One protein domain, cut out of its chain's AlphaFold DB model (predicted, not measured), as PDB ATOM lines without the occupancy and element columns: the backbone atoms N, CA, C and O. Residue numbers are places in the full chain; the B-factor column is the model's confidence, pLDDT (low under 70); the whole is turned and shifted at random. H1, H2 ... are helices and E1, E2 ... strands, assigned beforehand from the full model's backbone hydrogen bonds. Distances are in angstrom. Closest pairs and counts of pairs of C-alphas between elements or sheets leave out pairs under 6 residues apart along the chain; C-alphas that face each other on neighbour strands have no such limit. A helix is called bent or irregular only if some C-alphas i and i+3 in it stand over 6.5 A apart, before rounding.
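Overview. This is residues 1033 to 1172 of the 1172 residues of an uncharacterized protein of Spathaspora sp. JA1 (UniProt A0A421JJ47). One twisted six-stranded sheet makes a wall, with H1 and H3 over one of its faces and H2 between them on that same side, a little too far out to be on the sheet. The other face bears no named helix, and part of the long E3 to H3 link loops past it, while residues 1168 to 1172 lead away beyond the E6 edge. The printed part has 140 residues, with three named helices and six named strands in the order E1 H1 E2 H2 E3 H3 E4 E5 E6; the mixed sheet runs E1 E2 E3 E4 E5 E6, parallel from E1 to E4 and antiparallel from E4 to E6. The class is mixed, helices and strands, with under half of the residues, 69, in named elements. The whole is compact, with a radius of gyration of the C-alphas of 14.7 A and spans of 43 by 39 by 30 A.

Along the chain. E1, residues 1033 to 1038, begins at C-alpha 1033 (32.277, -39.067, 33.464) and is 16.5 A long. H1, residues 1040 to 1049, measures 14.6 A, and E2, residues 1057 to 1062, 16.6 A. H2, residues 1075 to 1085, measures 15.2 A and is irregular, with C-alphas 1081 and 1084 7.3 A apart. E3 is residues 1091 to 1095, 12.9 A. H3, residues 1119 to 1133, is 21.9 A long and begins at C-alpha 1119 (12.696, -15.252, 31.838). E4 is residues 1143 to 1146, 10.0 A; E5 is residues 1149 to 1155, 19.5 A. E6, residues 1161 to 1165, 12.9 A, ends at C-alpha 1165 (11.859, -28.136, 30.117).

Arrangement. E1 and E2 are parallel, with N 1036 and O 1059 at 2.9 A; E2 and E3 likewise, with N 1060 and O 1093 at 2.8 A; E3 and E4 likewise, with N 1094 and O 1145 at 2.8 A. E1, H1, E2, then E2, H2, E3, then E3, H3, E4 are strand-helix-strand units, two parallel neighbour strands with a helix between, each with a right-handed crossover. E4, E5 and E6 form a meander, each strand the antiparallel neighbour of the one before, in two hairpins; N 1144 and O 1151 are 2.9 A apart, N 1154 and O 1162 2.8 A. H1 and H3 are on the same face, in two layers, helices on one face of a sheet. H1 lies over E1 and E2 at a height over the sheet of 10.1 A, along the strands, at 12 degrees to E1 on the local plane. H3 lies over E5 at a height of 9.1 A, slantwise, at 35 degrees to E5 on the local plane. H2 is only just not on the sheet, with 4 pairs of C-alphas within 10 A. H1 and H2 touch, the closest C-alphas being those of Cys 1047 and Leu 1081, 5.6 A, at a shallow tilt of 30 degrees, the same way. H3 touches H2 with residues 1128 to 1132 alone, the closest C-alphas being those of Tyr 1075 and Leu 1128, 6.7 A, at a steep tilt of 44 degrees, the same way. O i to N i+4 pairs are within hydrogen-bond range in 5 of 6 in H1, 5 of 7 in H2 and 9 of 11 in H3.

Size, cuts and confidence. The C-alphas farthest apart, those of Ile 1049 and Asp 1172, are 44.7 A apart, and the printed part has no cut. The links E2 to H2, 12 residues, and E3 to H3, 23 residues, are long. The mean pLDDT of the printed part is 78.5; it is under 70 in residues 1063 to 1073, 1097 to 1107, 1114 to 1119, 1157 and 1168 to 1172, where 1172 is the chain's last residue.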
ATOM      1  N   ARG A1033      32.900 -40.236  32.832       93.88
ATOM      2  CA  ARG A1033      32.277 -39.067  33.464       93.88
ATOM      3  C   ARG A1033      33.342 -38.028  33.776       93.88
ATOM      4  O   ARG A1033      34.308 -38.336  34.471       93.88
ATOM      5  N   LEU A1034      33.154 -36.817  33.270       93.50
ATOM      6  CA  LEU A1034      34.131 -35.745  33.389       93.50
ATOM      7  C   LEU A1034      33.479 -34.482  33.947       93.50
ATOM      8  O   LEU A1034      32.483 -34.010  33.401       93.50
ATOM      9  N   PHE A1035      34.071 -33.936  35.008       92.06
ATOM     10  CA  PHE A1035      33.674 -32.677  35.631       92.06
ATOM     11  C   PHE A1035      34.855 -31.720  35.599       92.06
ATOM     12  O   PHE A1035      35.912 -32.006  36.155       92.06
ATOM     13  N   LEU A1036      34.695 -30.578  34.950       90.44
ATOM     14  CA  LEU A1036      35.763 -29.599  34.837       90.44
ATOM     15  C   LEU A1036      35.266 -28.247  35.294       90.44
ATOM     16  O   LEU A1036      34.250 -27.766  34.810       90.44
ATOM     17  N   TYR A1037      36.030 -27.632  36.180       87.56
ATOM     18  CA  TYR A1037      35.882 -26.245  36.577       87.56
ATOM     19  C   TYR A1037      37.086 -25.485  36.018       87.56
ATOM     20  O   TYR A1037      38.227 -25.914  36.209       87.56
ATOM     21  N   GLY A1038      36.878 -24.395  35.290       81.50
ATOM     22  CA  GLY A1038      37.994 -23.617  34.754       81.50
ATOM     23  C   GLY A1038      37.609 -22.645  33.650       81.50
ATOM     24  O   GLY A1038      36.454 -22.545  33.256       81.50
ATOM     25  N   ILE A1039      38.618 -21.946  33.136       76.50
ATOM     26  CA  ILE A1039      38.455 -20.982  32.047       76.50
ATOM     27  C   ILE A1039      38.202 -21.690  30.708       76.50
ATOM     28  O   ILE A1039      38.765 -22.757  30.427       76.50
ATOM     29  N   SER A1040      37.404 -21.064  29.844       75.38
ATOM     30  CA  SER A1040      36.965 -21.623  28.556       75.38
ATOM     31  C   SER A1040      38.098 -22.143  27.652       75.38
ATOM     32  O   SER A1040      37.934 -23.190  27.021       75.38
ATOM     33  N   SER A1041      39.272 -21.491  27.623       79.44
ATOM     34  CA  SER A1041      40.438 -21.937  26.833       79.44
ATOM     35  C   SER A1041      40.937 -23.323  27.254       79.44
ATOM     36  O   SER A1041      41.214 -24.182  26.411       79.44
ATOM     37  N   THR A1042      41.009 -23.565  28.563       80.25
ATOM     38  CA  THR A1042      41.469 -24.832  29.140       80.25
ATOM     39  C   THR A1042      40.440 -25.932  28.901       80.25
ATOM     40  O   THR A1042      40.802 -27.019  28.449       80.25
ATOM     41  N   LEU A1043      39.155 -25.633  29.118       83.50
ATOM     42  CA  LEU A1043      38.058 -26.569  28.858       83.50
ATOM     43  C   LEU A1043      38.042 -27.018  27.391       83.50
ATOM     44  O   LEU A1043      37.958 -28.215  27.107       83.50
ATOM     45  N   TYR A1044      38.201 -26.075  26.459       83.44
ATOM     46  CA  TYR A1044      38.273 -26.361  25.028       83.44
ATOM     47  C   TYR A1044      39.452 -27.280  24.683       83.44
ATOM     48  O   TYR A1044      39.292 -28.289  23.987       83.44
ATOM     49  N   ARG A1045      40.647 -26.977  25.203       85.06
ATOM     50  CA  ARG A1045      41.842 -27.797  24.967       85.06
ATOM     51  C   ARG A1045      41.681 -29.219  25.505       85.06
ATOM     52  O   ARG A1045      42.092 -30.162  24.844       85.06
ATOM     53  N   ILE A1046      41.067 -29.387  26.673       86.88
ATOM     54  CA  ILE A1046      40.815 -30.708  27.261       86.88
ATOM     55  C   ILE A1046      39.802 -31.502  26.439       86.88
ATOM     56  O   ILE A1046      39.991 -32.684  26.177       86.88
ATOM     57  N   CYS A1047      38.722 -30.873  25.997       85.31
ATOM     58  CA  CYS A1047      37.692 -31.605  25.272       85.31
ATOM     59  C   CYS A1047      38.135 -32.014  23.861       85.31
ATOM     60  O   CYS A1047      37.670 -33.023  23.336       85.31
ATOM     61  N   THR A1048      39.070 -31.272  23.261       86.38
ATOM     62  CA  THR A1048      39.627 -31.594  21.936       86.38
ATOM     63  C   THR A1048      40.630 -32.750  21.945       86.38
ATOM     64  O   THR A1048      40.862 -33.338  20.892       86.38
ATOM     65  N   ILE A1049      41.193 -33.107  23.102       90.44
ATOM     66  CA  ILE A1049      42.109 -34.254  23.252       90.44
ATOM     67  C   ILE A1049      41.421 -35.518  23.778       90.44
ATOM     68  O   ILE A1049      42.045 -36.579  23.803       90.44
ATOM     69  N   LEU A1050      40.167 -35.419  24.236       91.56
ATOM     70  CA  LEU A1050      39.420 -36.582  24.705       91.56
ATOM     71  C   LEU A1050      39.302 -37.609  23.574       91.56
ATOM     72  O   LEU A1050      38.977 -37.229  22.443       91.56
ATOM     73  N   PRO A1051      39.476 -38.910  23.863       90.94
ATOM     74  CA  PRO A1051      39.189 -39.939  22.879       90.94
ATOM     75  C   PRO A1051      37.752 -39.775  22.357       90.94
ATOM     76  O   PRO A1051      36.833 -39.545  23.159       90.94
ATOM     77  N   PRO A1052      37.520 -39.867  21.036       92.75
ATOM     78  CA  PRO A1052      36.186 -39.714  20.478       92.75
ATOM     79  C   PRO A1052      35.213 -40.730  21.071       92.75
ATOM     80  O   PRO A1052      35.497 -41.927  21.087       92.75
ATOM     81  N   ASN A1053      34.044 -40.263  21.506       93.62
ATOM     82  CA  ASN A1053      32.998 -41.079  22.120       93.62
ATOM     83  C   ASN A1053      33.539 -41.931  23.282       93.62
ATOM     84  O   ASN A1053      33.362 -43.145  23.305       93.62
ATOM     85  N   SER A1054      34.236 -41.306  24.224       93.75
ATOM     86  CA  SER A1054      34.637 -41.932  25.494       93.75
ATOM     87  C   SER A1054      33.702 -41.531  26.632       93.75
ATOM     88  O   SER A1054      33.401 -42.334  27.514       93.75
ATOM     89  N   ILE A1055      33.168 -40.312  26.573       95.00
ATOM     90  CA  ILE A1055      32.401 -39.713  27.658       95.00
ATOM     91  C   ILE A1055      30.901 -39.948  27.473       95.00
ATOM     92  O   ILE A1055      30.329 -39.733  26.406       95.00
ATOM     93  N   THR A1056      30.251 -40.339  28.567       93.75
ATOM     94  CA  THR A1056      28.788 -40.450  28.682       93.75
ATOM     95  C   THR A1056      28.173 -39.279  29.446       93.75
ATOM     96  O   THR A1056      27.010 -38.948  29.220       93.75
ATOM     97  N   PHE A1057      28.954 -38.627  30.312       92.75
ATOM     98  CA  PHE A1057      28.548 -37.465  31.095       92.75
ATOM     99  C   PHE A1057      29.649 -36.403  31.084       92.75
ATOM    100  O   PHE A1057      30.770 -36.678  31.514       92.75
ATOM    101  N   LEU A1058      29.319 -35.195  30.632       92.88
ATOM    102  CA  LEU A1058      30.234 -34.058  30.621       92.88
ATOM    103  C   LEU A1058      29.625 -32.898  31.404       92.88
ATOM    104  O   LEU A1058      28.560 -32.408  31.033       92.88
ATOM    105  N   CYS A1059      30.312 -32.446  32.450       90.44
ATOM    106  CA  CYS A1059      29.972 -31.245  33.199       90.44
ATOM    107  C   CYS A1059      31.093 -30.215  33.087       90.44
ATOM    108  O   CYS A1059      32.244 -30.491  33.428       90.44
ATOM    109  N   LEU A1060      30.738 -29.035  32.594       89.25
ATOM    110  CA  LEU A1060      31.622 -27.894  32.428       89.25
ATOM    111  C   LEU A1060      31.129 -26.767  33.324       89.25
ATOM    112  O   LEU A1060      29.977 -26.341  33.230       89.25
ATOM    113  N   HIS A1061      32.016 -26.285  34.178       84.88
ATOM    114  CA  HIS A1061      31.768 -25.157  35.049       84.88
ATOM    115  C   HIS A1061      32.750 -24.038  34.718       84.88
ATOM    116  O   HIS A1061      33.966 -24.243  34.743       84.88
ATOM    117  N   ASP A1062      32.211 -22.882  34.339       74.88
ATOM    118  CA  ASP A1062      33.017 -21.712  34.001       74.88
ATOM    119  C   ASP A1062      33.103 -20.773  35.204       74.88
ATOM    120  O   ASP A1062      32.109 -20.412  35.836       74.88
ATOM    121  N   THR A1063      34.331 -20.384  35.521       59.38
ATOM    122  CA  THR A1063      34.685 -19.612  36.713       59.38
ATOM    123  C   THR A1063      34.652 -18.116  36.450       59.38
ATOM    124  O   THR A1063      34.675 -17.325  37.394       59.38
ATOM    125  N   ILE A1064      34.640 -17.710  35.178       58.19
ATOM    126  CA  ILE A1064      34.771 -16.312  34.808       58.19
ATOM    127  C   ILE A1064      33.399 -15.633  34.908       58.19
ATOM    128  O   ILE A1064      32.600 -15.611  33.973       58.19
ATOM    129  N   TRP A1065      33.176 -14.996  36.058       46.06
ATOM    130  CA  TRP A1065      32.166 -13.962  36.295       46.06
ATOM    131  C   TRP A1065      32.472 -12.697  35.470       46.06
ATOM    132  O   TRP A1065      32.672 -11.614  36.024       46.06
ATOM    133  N   LEU A1066      32.555 -12.795  34.139       47.31
ATOM    134  CA  LEU A1066      32.626 -11.593  33.316       47.31
ATOM    135  C   LEU A1066      31.245 -10.916  33.346       47.31
ATOM    136  O   LEU A1066      30.246 -11.545  32.993       47.31
ATOM    137  N   PRO A1067      31.156  -9.634  33.751       46.31
ATOM    138  CA  PRO A1067      29.890  -8.903  33.826       46.31
ATOM    139  C   PRO A1067      29.180  -8.757  32.473       46.31
ATOM    140  O   PRO A1067      28.001  -8.400  32.438       46.31
ATOM    141  N   ASP A1068      29.883  -9.021  31.368       51.53
ATOM    142  CA  ASP A1068      29.335  -8.969  30.020       51.53
ATOM    143  C   ASP A1068      28.707 -10.325  29.657       51.53
ATOM    144  O   ASP A1068      29.357 -11.271  29.218       51.53
ATOM    145  N   ARG A1069      27.403 -10.416  29.933       50.72
ATOM    146  CA  ARG A1069      26.529 -11.605  29.967       50.72
ATOM    147  C   ARG A1069      26.333 -12.346  28.628       50.72
ATOM    148  O   ARG A1069      25.329 -13.045  28.464       50.72
ATOM    149  N   SER A1070      27.215 -12.206  27.642       51.25
ATOM    150  CA  SER A1070      27.053 -12.867  26.344       51.25
ATOM    151  C   SER A1070      27.596 -14.299  26.386       51.25
ATOM    152  O   SER A1070      28.765 -14.521  26.096       51.25
ATOM    153  N   ILE A1071      26.732 -15.246  26.772       53.94
ATOM    154  CA  ILE A1071      26.737 -16.676  26.397       53.94
ATOM    155  C   ILE A1071      28.155 -17.219  26.111       53.94
ATOM    156  O   ILE A1071      28.574 -17.313  24.958       53.94
ATOM    157  N   LEU A1072      28.895 -17.574  27.170       53.50
ATOM    158  CA  LEU A1072      30.295 -18.050  27.122       53.50
ATOM    159  C   LEU A1072      30.534 -19.218  26.149       53.50
ATOM    160  O   LEU A1072      31.637 -19.393  25.633       53.50
ATOM    161  N   PHE A1073      29.482 -19.959  25.814       63.88
ATOM    162  CA  PHE A1073      29.490 -20.937  24.740       63.88
ATOM    163  C   PHE A1073      28.559 -20.491  23.611       63.88
ATOM    164  O   PHE A1073      27.413 -20.931  23.537       63.88
ATOM    165  N   ASN A1074      29.044 -19.647  22.690       71.50
ATOM    166  CA  ASN A1074      28.435 -19.609  21.355       71.50
ATOM    167  C   ASN A1074      28.346 -21.065  20.853       71.50
ATOM    168  O   ASN A1074      29.321 -21.812  20.984       71.50
ATOM    169  N   TYR A1075      27.188 -21.448  20.309       80.44
ATOM    170  CA  TYR A1075      26.914 -22.750  19.702       80.44
ATOM    171  C   TYR A1075      28.112 -23.318  18.933       80.44
ATOM    172  O   TYR A1075      28.485 -24.464  19.155       80.44
ATOM    173  N   GLU A1076      28.790 -22.513  18.109       83.88
ATOM    174  CA  GLU A1076      29.957 -22.976  17.347       83.88
ATOM    175  C   GLU A1076      31.095 -23.508  18.231       83.88
ATOM    176  O   GLU A1076      31.700 -24.536  17.922       83.88
ATOM    177  N   ASN A1077      31.397 -22.821  19.332       78.12
ATOM    178  CA  ASN A1077      32.454 -23.224  20.256       78.12
ATOM    179  C   ASN A1077      32.038 -24.456  21.056       78.12
ATOM    180  O   ASN A1077      32.850 -25.363  21.234       78.12
ATOM    181  N   LEU A1078      30.771 -24.519  21.481       83.31
ATOM    182  CA  LEU A1078      30.242 -25.700  22.153       83.31
ATOM    183  C   LEU A1078      30.291 -26.917  21.235       83.31
ATOM    184  O   LEU A1078      30.802 -27.955  21.625       83.31
ATOM    185  N   MET A1079      29.828 -26.794  19.995       88.19
ATOM    186  CA  MET A1079      29.796 -27.907  19.049       88.19
ATOM    187  C   MET A1079      31.188 -28.393  18.664       88.19
ATOM    188  O   MET A1079      31.390 -29.597  18.540       88.19
ATOM    189  N   LYS A1080      32.175 -27.497  18.540       84.12
ATOM    190  CA  LYS A1080      33.584 -27.904  18.404       84.12
ATOM    191  C   LYS A1080      34.071 -28.692  19.623       84.12
ATOM    192  O   LYS A1080      34.869 -29.611  19.474       84.12
ATOM    193  N   LEU A1081      33.582 -28.335  20.809       82.56
ATOM    194  CA  LEU A1081      33.939 -28.958  22.078       82.56
ATOM    195  C   LEU A1081      33.302 -30.351  22.240       82.56
ATOM    196  O   LEU A1081      34.003 -31.302  22.579       82.56
ATOM    197  N   ILE A1082      31.999 -30.493  21.973       89.62
ATOM    198  CA  ILE A1082      31.254 -31.748  22.186       89.62
ATOM    199  C   ILE A1082      31.149 -32.642  20.943       89.62
ATOM    200  O   ILE A1082      30.776 -33.807  21.073       89.62
ATOM    201  N   GLY A1083      31.501 -32.153  19.749       89.19
ATOM    202  CA  GLY A1083      31.323 -32.871  18.477       89.19
ATOM    203  C   GLY A1083      32.053 -34.217  18.394       89.19
ATOM    204  O   GLY A1083      31.597 -35.143  17.733       89.19
ATOM    205  N   HIS A1084      33.147 -34.403  19.135       90.06
ATOM    206  CA  HIS A1084      33.823 -35.706  19.200       90.06
ATOM    207  C   HIS A1084      33.114 -36.732  20.100       90.06
ATOM    208  O   HIS A1084      33.515 -37.893  20.116       90.06
ATOM    209  N   GLN A1085      32.081 -36.334  20.850       93.50
ATOM    210  CA  GLN A1085      31.344 -37.182  21.800       93.50
ATOM    211  C   GLN A1085      29.909 -37.503  21.338       93.50
ATOM    212  O   GLN A1085      29.117 -38.064  22.096       93.50
ATOM    213  N   GLU A1086      29.585 -37.178  20.085       92.31
ATOM    214  CA  GLU A1086      28.273 -37.324  19.444       92.31
ATOM    215  C   GLU A1086      27.552 -38.646  19.746       92.31
ATOM    216  O   GLU A1086      26.374 -38.667  20.107       92.31
ATOM    217  N   LYS A1087      28.258 -39.774  19.663       91.00
ATOM    218  CA  LYS A1087      27.646 -41.104  19.705       91.00
ATOM    219  C   LYS A1087      27.209 -41.539  21.104       91.00
ATOM    220  O   LYS A1087      26.223 -42.271  21.201       91.00
ATOM    221  N   TYR A1088      27.952 -41.179  22.154       93.56
ATOM    222  CA  TYR A1088      27.777 -41.750  23.503       93.56
ATOM    223  C   TYR A1088      27.456 -40.734  24.595       93.56
ATOM    224  O   TYR A1088      27.067 -41.159  25.684       93.56
ATOM    225  N   LEU A1089      27.568 -39.430  24.330       94.12
ATOM    226  CA  LEU A1089      27.195 -38.416  25.308       94.12
ATOM    227  C   LEU A1089      25.697 -38.524  25.628       94.12
ATOM    228  O   LEU A1089      24.855 -38.400  24.738       94.12
ATOM    229  N   ARG A1090      25.372 -38.771  26.902       92.56
ATOM    230  CA  ARG A1090      23.996 -38.917  27.407       92.56
ATOM    231  C   ARG A1090      23.512 -37.700  28.165       92.56
ATOM    232  O   ARG A1090      22.342 -37.337  28.040       92.56
ATOM    233  N   THR A1091      24.424 -37.072  28.898       91.12
ATOM    234  CA  THR A1091      24.134 -35.877  29.680       91.12
ATOM    235  C   THR A1091      25.215 -34.835  29.465       91.12
ATOM    236  O   THR A1091      26.407 -35.117  29.613       91.12
ATOM    237  N   LEU A1092      24.773 -33.626  29.140       92.44
ATOM    238  CA  LEU A1092      25.611 -32.441  29.056       92.44
ATOM    239  C   LEU A1092      25.192 -31.475  30.158       92.44
ATOM    240  O   LEU A1092      24.025 -31.117  30.252       92.44
ATOM    241  N   CYS A1093      26.135 -31.038  30.974       89.75
ATOM    242  CA  CYS A1093      25.910 -30.044  32.004       89.75
ATOM    243  C   CYS A1093      26.871 -28.876  31.787       89.75
ATOM    244  O   CYS A1093      28.077 -29.066  31.664       89.75
ATOM    245  N   ILE A1094      26.329 -27.670  31.720       88.00
ATOM    246  CA  ILE A1094      27.073 -26.420  31.642       88.00
ATOM    247  C   ILE A1094      26.465 -25.518  32.701       88.00
ATOM    248  O   ILE A1094      25.282 -25.193  32.620       88.00
ATOM    249  N   SER A1095      27.227 -25.155  33.725       81.31
ATOM    250  CA  SER A1095      26.710 -24.284  34.779       81.31
ATOM    251  C   SER A1095      27.766 -23.335  35.308       81.31
ATOM    252  O   SER A1095      28.921 -23.705  35.441       81.31
ATOM    253  N   ASP A1096      27.349 -22.130  35.660       74.56
ATOM    254  CA  ASP A1096      28.126 -21.134  36.402       74.56
ATOM    255  C   ASP A1096      27.914 -21.220  37.924       74.56
ATOM    256  O   ASP A1096      28.640 -20.612  38.711       74.56
ATOM    257  N   THR A1097      26.916 -21.986  38.366       67.25
ATOM    258  CA  THR A1097      26.351 -21.891  39.721       67.25
ATOM    259  C   THR A1097      26.135 -23.240  40.391       67.25
ATOM    260  O   THR A1097      25.628 -23.273  41.509       67.25
ATOM    261  N   ILE A1098      26.553 -24.359  39.783       61.00
ATOM    262  CA  ILE A1098      26.581 -25.644  40.500       61.00
ATOM    263  C   ILE A1098      27.710 -25.579  41.534       61.00
ATOM    264  O   ILE A1098      28.845 -25.974  41.290       61.00
ATOM    265  N   PHE A1099      27.383 -25.004  42.690       52.75
ATOM    266  CA  PHE A1099      28.228 -24.943  43.878       52.75
ATOM    267  C   PHE A1099      28.207 -26.259  44.660       52.75
ATOM    268  O   PHE A1099      29.044 -26.462  45.537       52.75
ATOM    269  N   HIS A1100      27.273 -27.158  44.342       54.84
ATOM    270  CA  HIS A1100      26.949 -28.291  45.191       54.84
ATOM    271  C   HIS A1100      27.334 -29.612  44.522       54.84
ATOM    272  O   HIS A1100      26.661 -30.103  43.618       54.84
ATOM    273  N   TYR A1101      28.434 -30.159  45.050       55.09
ATOM    274  CA  TYR A1101      28.892 -31.543  44.977       55.09
ATOM    275  C   TYR A1101      29.385 -32.024  43.606       55.09
ATOM    276  O   TYR A1101      28.633 -32.542  42.779       55.09
ATOM    277  N   MET A1102      30.711 -32.009  43.446       54.78
ATOM    278  CA  MET A1102      31.443 -32.897  42.539       54.78
ATOM    279  C   MET A1102      31.403 -34.356  43.053       54.78
ATOM    280  O   MET A1102      32.421 -35.017  43.187       54.78
ATOM    281  N   GLY A1103      30.219 -34.863  43.403       61.59
ATOM    282  CA  GLY A1103      30.017 -36.216  43.917       61.59
ATOM    283  C   GLY A1103      29.415 -37.140  42.861       61.59
ATOM    284  O   GLY A1103      28.626 -36.719  42.012       61.59
ATOM    285  N   ASN A1104      29.722 -38.438  42.946       54.81
ATOM    286  CA  ASN A1104      29.176 -39.457  42.041       54.81
ATOM    287  C   ASN A1104      27.633 -39.520  42.044       54.81
ATOM    288  O   ASN A1104      27.044 -39.907  41.033       54.81
ATOM    289  N   GLY A1105      26.983 -39.128  43.147       63.00
ATOM    290  CA  GLY A1105      25.524 -39.126  43.292       63.00
ATOM    291  C   GLY A1105      24.802 -37.971  42.588       63.00
ATOM    292  O   GLY A1105      23.602 -38.075  42.332       63.00
ATOM    293  N   CYS A1106      25.500 -36.889  42.235       63.66
ATOM    294  CA  CYS A1106      24.875 -35.663  41.720       63.66
ATOM    295  C   CYS A1106      24.428 -35.764  40.268       63.66
ATOM    296  O   CYS A1106      23.485 -35.098  39.862       63.66
ATOM    297  N   VAL A1107      25.082 -36.627  39.493       65.81
ATOM    298  CA  VAL A1107      24.773 -36.854  38.074       65.81
ATOM    299  C   VAL A1107      23.374 -37.421  37.877       65.81
ATOM    300  O   VAL A1107      22.697 -37.098  36.904       65.81
ATOM    301  N   ASP A1108      22.955 -38.284  38.798       78.88
ATOM    302  CA  ASP A1108      21.712 -39.030  38.664       78.88
ATOM    303  C   ASP A1108      20.528 -38.318  39.346       78.88
ATOM    304  O   ASP A1108      19.390 -38.764  39.190       78.88
ATOM    305  N   ARG A1109      20.770 -37.215  40.071       85.75
ATOM    306  CA  ARG A1109      19.765 -36.459  40.837       85.75
ATOM    307  C   ARG A1109      19.509 -35.111  40.195       85.75
ATOM    308  O   ARG A1109      20.427 -34.324  39.996       85.75
ATOM    309  N   ILE A1110      18.245 -34.823  39.918       84.81
ATOM    310  CA  ILE A1110      17.853 -33.563  39.301       84.81
ATOM    311  C   ILE A1110      17.103 -32.767  40.347       84.81
ATOM    312  O   ILE A1110      16.103 -33.231  40.881       84.81
ATOM    313  N   TYR A1111      17.600 -31.579  40.661       84.50
ATOM    314  CA  TYR A1111      17.017 -30.723  41.682       84.50
ATOM    315  C   TYR A1111      16.100 -29.669  41.051       84.50
ATOM    316  O   TYR A1111      16.378 -29.146  39.969       84.50
ATOM    317  N   LYS A1112      14.998 -29.352  41.734       83.62
ATOM    318  CA  LYS A1112      14.094 -28.248  41.419       83.62
ATOM    319  C   LYS A1112      14.766 -26.938  41.812       83.62
ATOM    320  O   LYS A1112      14.539 -26.414  42.897       83.62
ATOM    321  N   TYR A1113      15.595 -26.398  40.936       75.12
ATOM    322  CA  TYR A1113      16.083 -25.043  41.138       75.12
ATOM    323  C   TYR A1113      14.971 -24.047  40.827       75.12
ATOM    324  O   TYR A1113      14.271 -24.178  39.820       75.12
ATOM    325  N   GLU A1114      14.806 -23.044  41.689       68.25
ATOM    326  CA  GLU A1114      14.041 -21.859  41.338       68.25
ATOM    327  C   GLU A1114      14.933 -20.935  40.501       68.25
ATOM    328  O   GLU A1114      15.801 -20.269  41.061       68.25
ATOM    329  N   PRO A1115      14.794 -20.889  39.164       62.44
ATOM    330  CA  PRO A1115      15.478 -19.900  38.351       62.44
ATOM    331  C   PRO A1115      15.210 -18.501  38.890       62.44
ATOM    332  O   PRO A1115      14.057 -18.089  39.064       62.44
ATOM    333  N   GLU A1116      16.290 -17.749  39.077       60.66
ATOM    334  CA  GLU A1116      16.226 -16.308  39.266       60.66
ATOM    335  C   GLU A1116      15.360 -15.686  38.153       60.66
ATOM    336  O   GLU A1116      15.318 -16.187  37.026       60.66
ATOM    337  N   ARG A1117      14.633 -14.607  38.473       57.75
ATOM    338  CA  ARG A1117      13.489 -14.019  37.730       57.75
ATOM    339  C   ARG A1117      13.727 -13.606  36.256       57.75
ATOM    340  O   ARG A1117      12.887 -12.936  35.658       57.75
ATOM    341  N   GLU A1118      14.842 -13.963  35.632       65.75
ATOM    342  CA  GLU A1118      15.207 -13.580  34.268       65.75
ATOM    343  C   GLU A1118      14.658 -14.561  33.209       65.75
ATOM    344  O   GLU A1118      15.402 -15.318  32.585       65.75
ATOM    345  N   ASN A1119      13.354 -14.484  32.917       69.31
ATOM    346  CA  ASN A1119      12.696 -15.252  31.838       69.31
ATOM    347  C   ASN A1119      13.411 -15.160  30.470       69.31
ATOM    348  O   ASN A1119      13.338 -16.093  29.674       69.31
ATOM    349  N   ARG A1120      14.138 -14.064  30.194       70.44
ATOM    350  CA  ARG A1120      14.877 -13.869  28.932       70.44
ATOM    351  C   ARG A1120      15.993 -14.896  28.709       70.44
ATOM    352  O   ARG A1120      16.206 -15.296  27.571       70.44
ATOM    353  N   LYS A1121      16.689 -15.342  29.762       73.88
ATOM    354  CA  LYS A1121      17.781 -16.324  29.627       73.88
ATOM    355  C   LYS A1121      17.267 -17.707  29.225       73.88
ATOM    356  O   LYS A1121      17.936 -18.410  28.479       73.88
ATOM    357  N   ARG A1122      16.053 -18.069  29.653       73.88
ATOM    358  CA  ARG A1122      15.460 -19.380  29.346       73.88
ATOM    359  C   ARG A1122      15.189 -19.577  27.862       73.88
ATOM    360  O   ARG A1122      15.436 -20.666  27.359       73.88
ATOM    361  N   VAL A1123      14.706 -18.535  27.182       80.94
ATOM    362  CA  VAL A1123      14.460 -18.577  25.731       80.94
ATOM    363  C   VAL A1123      15.771 -18.843  24.993       80.94
ATOM    364  O   VAL A1123      15.836 -19.762  24.190       80.94
ATOM    365  N   LEU A1124      16.844 -18.136  25.360       83.19
ATOM    366  CA  LEU A1124      18.174 -18.328  24.769       83.19
ATOM    367  C   LEU A1124      18.746 -19.732  25.029       83.19
ATOM    368  O   LEU A1124      19.343 -20.331  24.142       83.19
ATOM    369  N   TYR A1125      18.567 -20.278  26.235       87.00
ATOM    370  CA  TYR A1125      18.998 -21.644  26.546       87.00
ATOM    371  C   TYR A1125      18.195 -22.694  25.784       87.00
ATOM    372  O   TYR A1125      18.774 -23.662  25.301       87.00
ATOM    373  N   TYR A1126      16.885 -22.495  25.641       88.38
ATOM    374  CA  TYR A1126      16.043 -23.381  24.849       88.38
ATOM    375  C   TYR A1126      16.449 -23.352  23.365       88.38
ATOM    376  O   TYR A1126      16.653 -24.409  22.776       88.38
ATOM    377  N   GLU A1127      16.687 -22.166  22.793       89.69
ATOM    378  CA  GLU A1127      17.223 -22.008  21.431       89.69
ATOM    379  C   GLU A1127      18.580 -22.709  21.264       89.69
ATOM    380  O   GLU A1127      18.818 -23.375  20.257       89.69
ATOM    381  N   LEU A1128      19.473 -22.614  22.256       89.00
ATOM    382  CA  LEU A1128      20.755 -23.321  22.234       89.00
ATOM    383  C   LEU A1128      20.567 -24.846  22.275       89.00
ATOM    384  O   LEU A1128      21.247 -25.565  21.544       89.00
ATOM    385  N   VAL A1129      19.644 -25.351  23.099       91.38
ATOM    386  CA  VAL A1129      19.298 -26.781  23.149       91.38
ATOM    387  C   VAL A1129      18.743 -27.251  21.806       91.38
ATOM    388  O   VAL A1129      19.181 -28.286  21.305       91.38
ATOM    389  N   GLU A1130      17.845 -26.483  21.185       91.31
ATOM    390  CA  GLU A1130      17.364 -26.767  19.832       91.31
ATOM    391  C   GLU A1130      18.520 -26.825  18.835       91.31
ATOM    392  O   GLU A1130      18.637 -27.800  18.097       91.31
ATOM    393  N   GLN A1131      19.429 -25.847  18.851       90.62
ATOM    394  CA  GLN A1131      20.597 -25.833  17.968       90.62
ATOM    395  C   GLN A1131      21.486 -27.072  18.157       90.62
ATOM    396  O   GLN A1131      21.832 -27.713  17.168       90.62
ATOM    397  N   ILE A1132      21.797 -27.472  19.400       90.44
ATOM    398  CA  ILE A1132      22.576 -28.694  19.706       90.44
ATOM    399  C   ILE A1132      21.921 -29.941  19.094       90.44
ATOM    400  O   ILE A1132      22.602 -30.867  18.646       90.44
ATOM    401  N   LEU A1133      20.589 -29.981  19.075       90.94
ATOM    402  CA  LEU A1133      19.816 -31.134  18.623       90.94
ATOM    403  C   LEU A1133      19.497 -31.110  17.122       90.94
ATOM    404  O   LEU A1133      19.245 -32.179  16.555       90.94
ATOM    405  N   ASN A1134      19.570 -29.942  16.475       80.31
ATOM    406  CA  ASN A1134      19.059 -29.666  15.124       80.31
ATOM    407  C   ASN A1134      19.796 -30.354  13.960       80.31
ATOM    408  O   ASN A1134      19.449 -30.150  12.801       80.31
ATOM    409  N   GLU A1135      20.743 -31.251  14.225       75.06
ATOM    410  CA  GLU A1135      21.465 -31.997  13.182       75.06
ATOM    411  C   GLU A1135      21.448 -33.519  13.409       75.06
ATOM    412  O   GLU A1135      22.124 -34.267  12.706       75.06
ATOM    413  N   GLY A1136      20.704 -34.011  14.411       77.38
ATOM    414  CA  GLY A1136      20.655 -35.444  14.741       77.38
ATOM    415  C   GLY A1136      21.986 -36.028  15.241       77.38
ATOM    416  O   GLY A1136      22.105 -37.244  15.391       77.38
ATOM    417  N   LYS A1137      22.970 -35.165  15.520       84.88
ATOM    418  CA  LYS A1137      24.349 -35.500  15.897       84.88
ATOM    419  C   LYS A1137      24.475 -36.263  17.211       84.88
ATOM    420  O   LYS A1137      25.326 -37.132  17.325       84.88
ATOM    421  N   PHE A1138      23.600 -35.994  18.179       92.06
ATOM    422  CA  PHE A1138      23.676 -36.587  19.516       92.06
ATOM    423  C   PHE A1138      22.543 -37.587  19.785       92.06
ATOM    424  O   PHE A1138      21.632 -37.279  20.552       92.06
ATOM    425  N   PRO A1139      22.538 -38.792  19.185       89.00
ATOM    426  CA  PRO A1139      21.418 -39.728  19.298       89.00
ATOM    427  C   PRO A1139      21.172 -40.259  20.719       89.00
ATOM    428  O   PRO A1139      20.062 -40.710  20.993       89.00
ATOM    429  N   GLN A1140      22.179 -40.229  21.601       90.25
ATOM    430  CA  GLN A1140      22.069 -40.702  22.990       90.25
ATOM    431  C   GLN A1140      21.880 -39.585  24.020       90.25
ATOM    432  O   GLN A1140      21.659 -39.891  25.190       90.25
ATOM    433  N   LEU A1141      21.962 -38.315  23.607       92.56
ATOM    434  CA  LEU A1141      21.816 -37.184  24.515       92.56
ATOM    435  C   LEU A1141      20.351 -37.072  24.930       92.56
ATOM    436  O   LEU A1141      19.482 -36.840  24.082       92.56
ATOM    437  N   ASN A1142      20.124 -37.268  26.227       89.88
ATOM    438  CA  ASN A1142      18.812 -37.359  26.865       89.88
ATOM    439  C   ASN A1142      18.579 -36.213  27.856       89.88
ATOM    440  O   ASN A1142      17.432 -35.905  28.183       89.88
ATOM    441  N   THR A1143      19.649 -35.583  28.345       90.00
ATOM    442  CA  THR A1143      19.562 -34.502  29.329       90.00
ATOM    443  C   THR A1143      20.596 -33.423  29.036       90.00
ATOM    444  O   THR A1143      21.775 -33.715  28.837       90.00
ATOM    445  N   ILE A1144      20.153 -32.168  29.024       91.25
ATOM    446  CA  ILE A1144      21.026 -30.996  28.965       91.25
ATOM    447  C   ILE A1144      20.698 -30.104  30.159       91.25
ATOM    448  O   ILE A1144      19.545 -29.744  30.363       91.25
ATOM    449  N   MET A1145      21.701 -29.748  30.952       87.88
ATOM    450  CA  MET A1145      21.570 -28.824  32.073       87.88
ATOM    451  C   MET A1145      22.343 -27.553  31.740       87.88
ATOM    452  O   MET A1145      23.555 -27.620  31.569       87.88
ATOM    453  N   LEU A1146      21.657 -26.418  31.637       86.94
ATOM    454  CA  LEU A1146      22.252 -25.107  31.368       86.94
ATOM    455  C   LEU A1146      21.933 -24.173  32.535       86.94
ATOM    456  O   LEU A1146      20.766 -23.853  32.749       86.94
ATOM    457  N   ASN A1147      22.947 -23.762  33.302       81.25
ATOM    458  CA  ASN A1147      22.816 -22.871  34.463       81.25
ATOM    459  C   ASN A1147      21.624 -23.254  35.357       81.25
ATOM    460  O   ASN A1147      20.669 -22.494  35.533       81.25
ATOM    461  N   ASN A1148      21.648 -24.495  35.851       76.19
ATOM    462  CA  ASN A1148      20.621 -25.116  36.702       76.19
ATOM    463  C   ASN A1148      19.244 -25.336  36.044       76.19
ATOM    464  O   ASN A1148      18.362 -25.933  36.661       76.19
ATOM    465  N   SER A1149      19.052 -24.928  34.786       83.81
ATOM    466  CA  SER A1149      17.864 -25.269  33.999       83.81
ATOM    467  C   SER A1149      18.072 -26.622  33.331       83.81
ATOM    468  O   SER A1149      19.003 -26.793  32.547       83.81
ATOM    469  N   SER A1150      17.219 -27.593  33.645       86.62
ATOM    470  CA  SER A1150      17.284 -28.933  33.052       86.62
ATOM    471  C   SER A1150      16.346 -29.034  31.852       86.62
ATOM    472  O   SER A1150      15.200 -28.602  31.927       86.62
ATOM    473  N   TYR A1151      16.822 -29.633  30.770       89.38
ATOM    474  CA  TYR A1151      16.076 -29.913  29.549       89.38
ATOM    475  C   TYR A1151      16.181 -31.405  29.250       89.38
ATOM    476  O   TYR A1151      17.282 -31.957  29.155       89.38
ATOM    477  N   PHE A1152      15.039 -32.062  29.101       90.19
ATOM    478  CA  PHE A1152      14.951 -33.485  28.798       90.19
ATOM    479  C   PHE A1152      14.616 -33.679  27.338       90.19
ATOM    480  O   PHE A1152      13.790 -32.967  26.776       90.19
ATOM    481  N   ILE A1153      15.263 -34.655  26.720       90.31
ATOM    482  CA  ILE A1153      15.159 -34.861  25.286       90.31
ATOM    483  C   ILE A1153      14.401 -36.152  25.049       90.31
ATOM    484  O   ILE A1153      14.924 -37.251  25.245       90.31
ATOM    485  N   LYS A1154      13.160 -36.019  24.591       85.62
ATOM    486  CA  LYS A1154      12.326 -37.151  24.212       85.62
ATOM    487  C   LYS A1154      12.422 -37.364  22.709       85.62
ATOM    488  O   LYS A1154      12.099 -36.493  21.906       85.62
ATOM    489  N   ARG A1155      12.893 -38.547  22.314       84.38
ATOM    490  CA  ARG A1155      13.048 -38.927  20.904       84.38
ATOM    491  C   ARG A1155      11.943 -39.887  20.504       84.38
ATOM    492  O   ARG A1155      11.869 -41.012  21.001       84.38
ATOM    493  N   TYR A1156      11.108 -39.453  19.574       78.12
ATOM    494  CA  TYR A1156      10.028 -40.257  19.029       78.12
ATOM    495  C   TYR A1156      10.521 -41.191  17.928       78.12
ATOM    496  O   TYR A1156      11.573 -41.007  17.315       78.12
ATOM    497  N   ILE A1157       9.730 -42.223  17.640       63.72
ATOM    498  CA  ILE A1157      10.072 -43.220  16.615       63.72
ATOM    499  C   ILE A1157      10.056 -42.625  15.202       63.72
ATOM    500  O   ILE A1157      10.799 -43.091  14.343       63.72
ATOM    501  N   SER A1158       9.271 -41.570  14.984       73.19
ATOM    502  CA  SER A1158       9.300 -40.722  13.783       73.19
ATOM    503  C   SER A1158      10.664 -40.074  13.525       73.19
ATOM    504  O   SER A1158      10.884 -39.567  12.432       73.19
ATOM    505  N   GLY A1159      11.560 -40.062  14.518       78.56
ATOM    506  CA  GLY A1159      12.780 -39.265  14.508       78.56
ATOM    507  C   GLY A1159      12.563 -37.831  14.994       78.56
ATOM    508  O   GLY A1159      13.544 -37.111  15.147       78.56
ATOM    509  N   SER A1160      11.317 -37.420  15.276       84.06
ATOM    510  CA  SER A1160      11.057 -36.115  15.884       84.06
ATOM    511  C   SER A1160      11.587 -36.072  17.314       84.06
ATOM    512  O   SER A1160      11.587 -37.073  18.038       84.06
ATOM    513  N   ILE A1161      12.053 -34.894  17.700       89.25
ATOM    514  CA  ILE A1161      12.614 -34.614  19.013       89.25
ATOM    515  C   ILE A1161      11.668 -33.638  19.701       89.25
ATOM    516  O   ILE A1161      11.228 -32.672  19.087       89.25
ATOM    517  N   GLU A1162      11.350 -33.908  20.958       90.19
ATOM    518  CA  GLU A1162      10.670 -32.980  21.854       90.19
ATOM    519  C   GLU A1162      11.617 -32.641  22.997       90.19
ATOM    520  O   GLU A1162      12.258 -33.522  23.579       90.19
ATOM    521  N   ILE A1163      11.718 -31.348  23.281       91.56
ATOM    522  CA  ILE A1163      12.515 -30.812  24.375       91.56
ATOM    523  C   ILE A1163      11.534 -30.464  25.485       91.56
ATOM    524  O   ILE A1163      10.701 -29.579  25.322       91.56
ATOM    525  N   ILE A1164      11.640 -31.167  26.606       88.62
ATOM    526  CA  ILE A1164      10.779 -30.974  27.767       88.62
ATOM    527  C   ILE A1164      11.573 -30.162  28.794       88.62
ATOM    528  O   ILE A1164      12.561 -30.675  29.337       88.62
ATOM    529  N   PRO A1165      11.217 -28.896  29.058       86.75
ATOM    530  CA  PRO A1165      11.859 -28.136  30.117       86.75
ATOM    531  C   PRO A1165      11.504 -28.758  31.474       86.75
ATOM    532  O   PRO A1165      10.365 -29.118  31.747       86.75
ATOM    533  N   GLY A1166      12.474 -28.863  32.379       75.81
ATOM    534  CA  GLY A1166      12.277 -29.360  33.743       75.81
ATOM    535  C   GLY A1166      11.484 -28.409  34.646       75.81
ATOM    536  O   GLY A1166      11.754 -28.333  35.834       75.81
ATOM    537  N   ARG A1167      10.584 -27.580  34.116       70.06
ATOM    538  CA  ARG A1167       9.797 -26.642  34.926       70.06
ATOM    539  C   ARG A1167       8.518 -26.213  34.218       70.06
ATOM    540  O   ARG A1167       8.194 -25.028  34.236       70.06
ATOM    541  N   ASP A1168       7.825 -27.144  33.571       50.88
ATOM    542  CA  ASP A1168       6.461 -26.851  33.139       50.88
ATOM    543  C   ASP A1168       5.554 -26.827  34.371       50.88
ATOM    544  O   ASP A1168       5.330 -27.838  35.036       50.88
ATOM    545  N   GLU A1169       5.072 -25.622  34.675       48.56
ATOM    546  CA  GLU A1169       4.095 -25.289  35.720       48.56
ATOM    547  C   GLU A1169       2.716 -25.946  35.465       48.56
ATOM    548  O   GLU A1169       1.823 -25.835  36.295       48.56
ATOM    549  N   ASP A1170       2.551 -26.668  34.349       37.56
ATOM    550  CA  ASP A1170       1.302 -27.310  33.915       37.56
ATOM    551  C   ASP A1170       1.141 -28.776  34.391       37.56
ATOM    552  O   ASP A1170       0.221 -29.466  33.953       37.56
ATOM    553  N   CYS A1171       2.035 -29.288  35.251       37.97
ATOM    554  CA  CYS A1171       1.990 -30.675  35.759       37.97
ATOM    555  C   CYS A1171       1.542 -30.833  37.228       37.97
ATOM    556  O   CYS A1171       1.571 -31.967  37.716       37.97
ATOM    557  N   ASP A1172       1.157 -29.751  37.913       27.27
ATOM    558  CA  ASP A1172       0.560 -29.809  39.262       27.27
ATOM    559  C   ASP A1172      -0.931 -30.187  39.233       27.27
ATOM    560  O   ASP A1172      -1.689 -29.604  38.419       27.27
TER     561      ASP A1172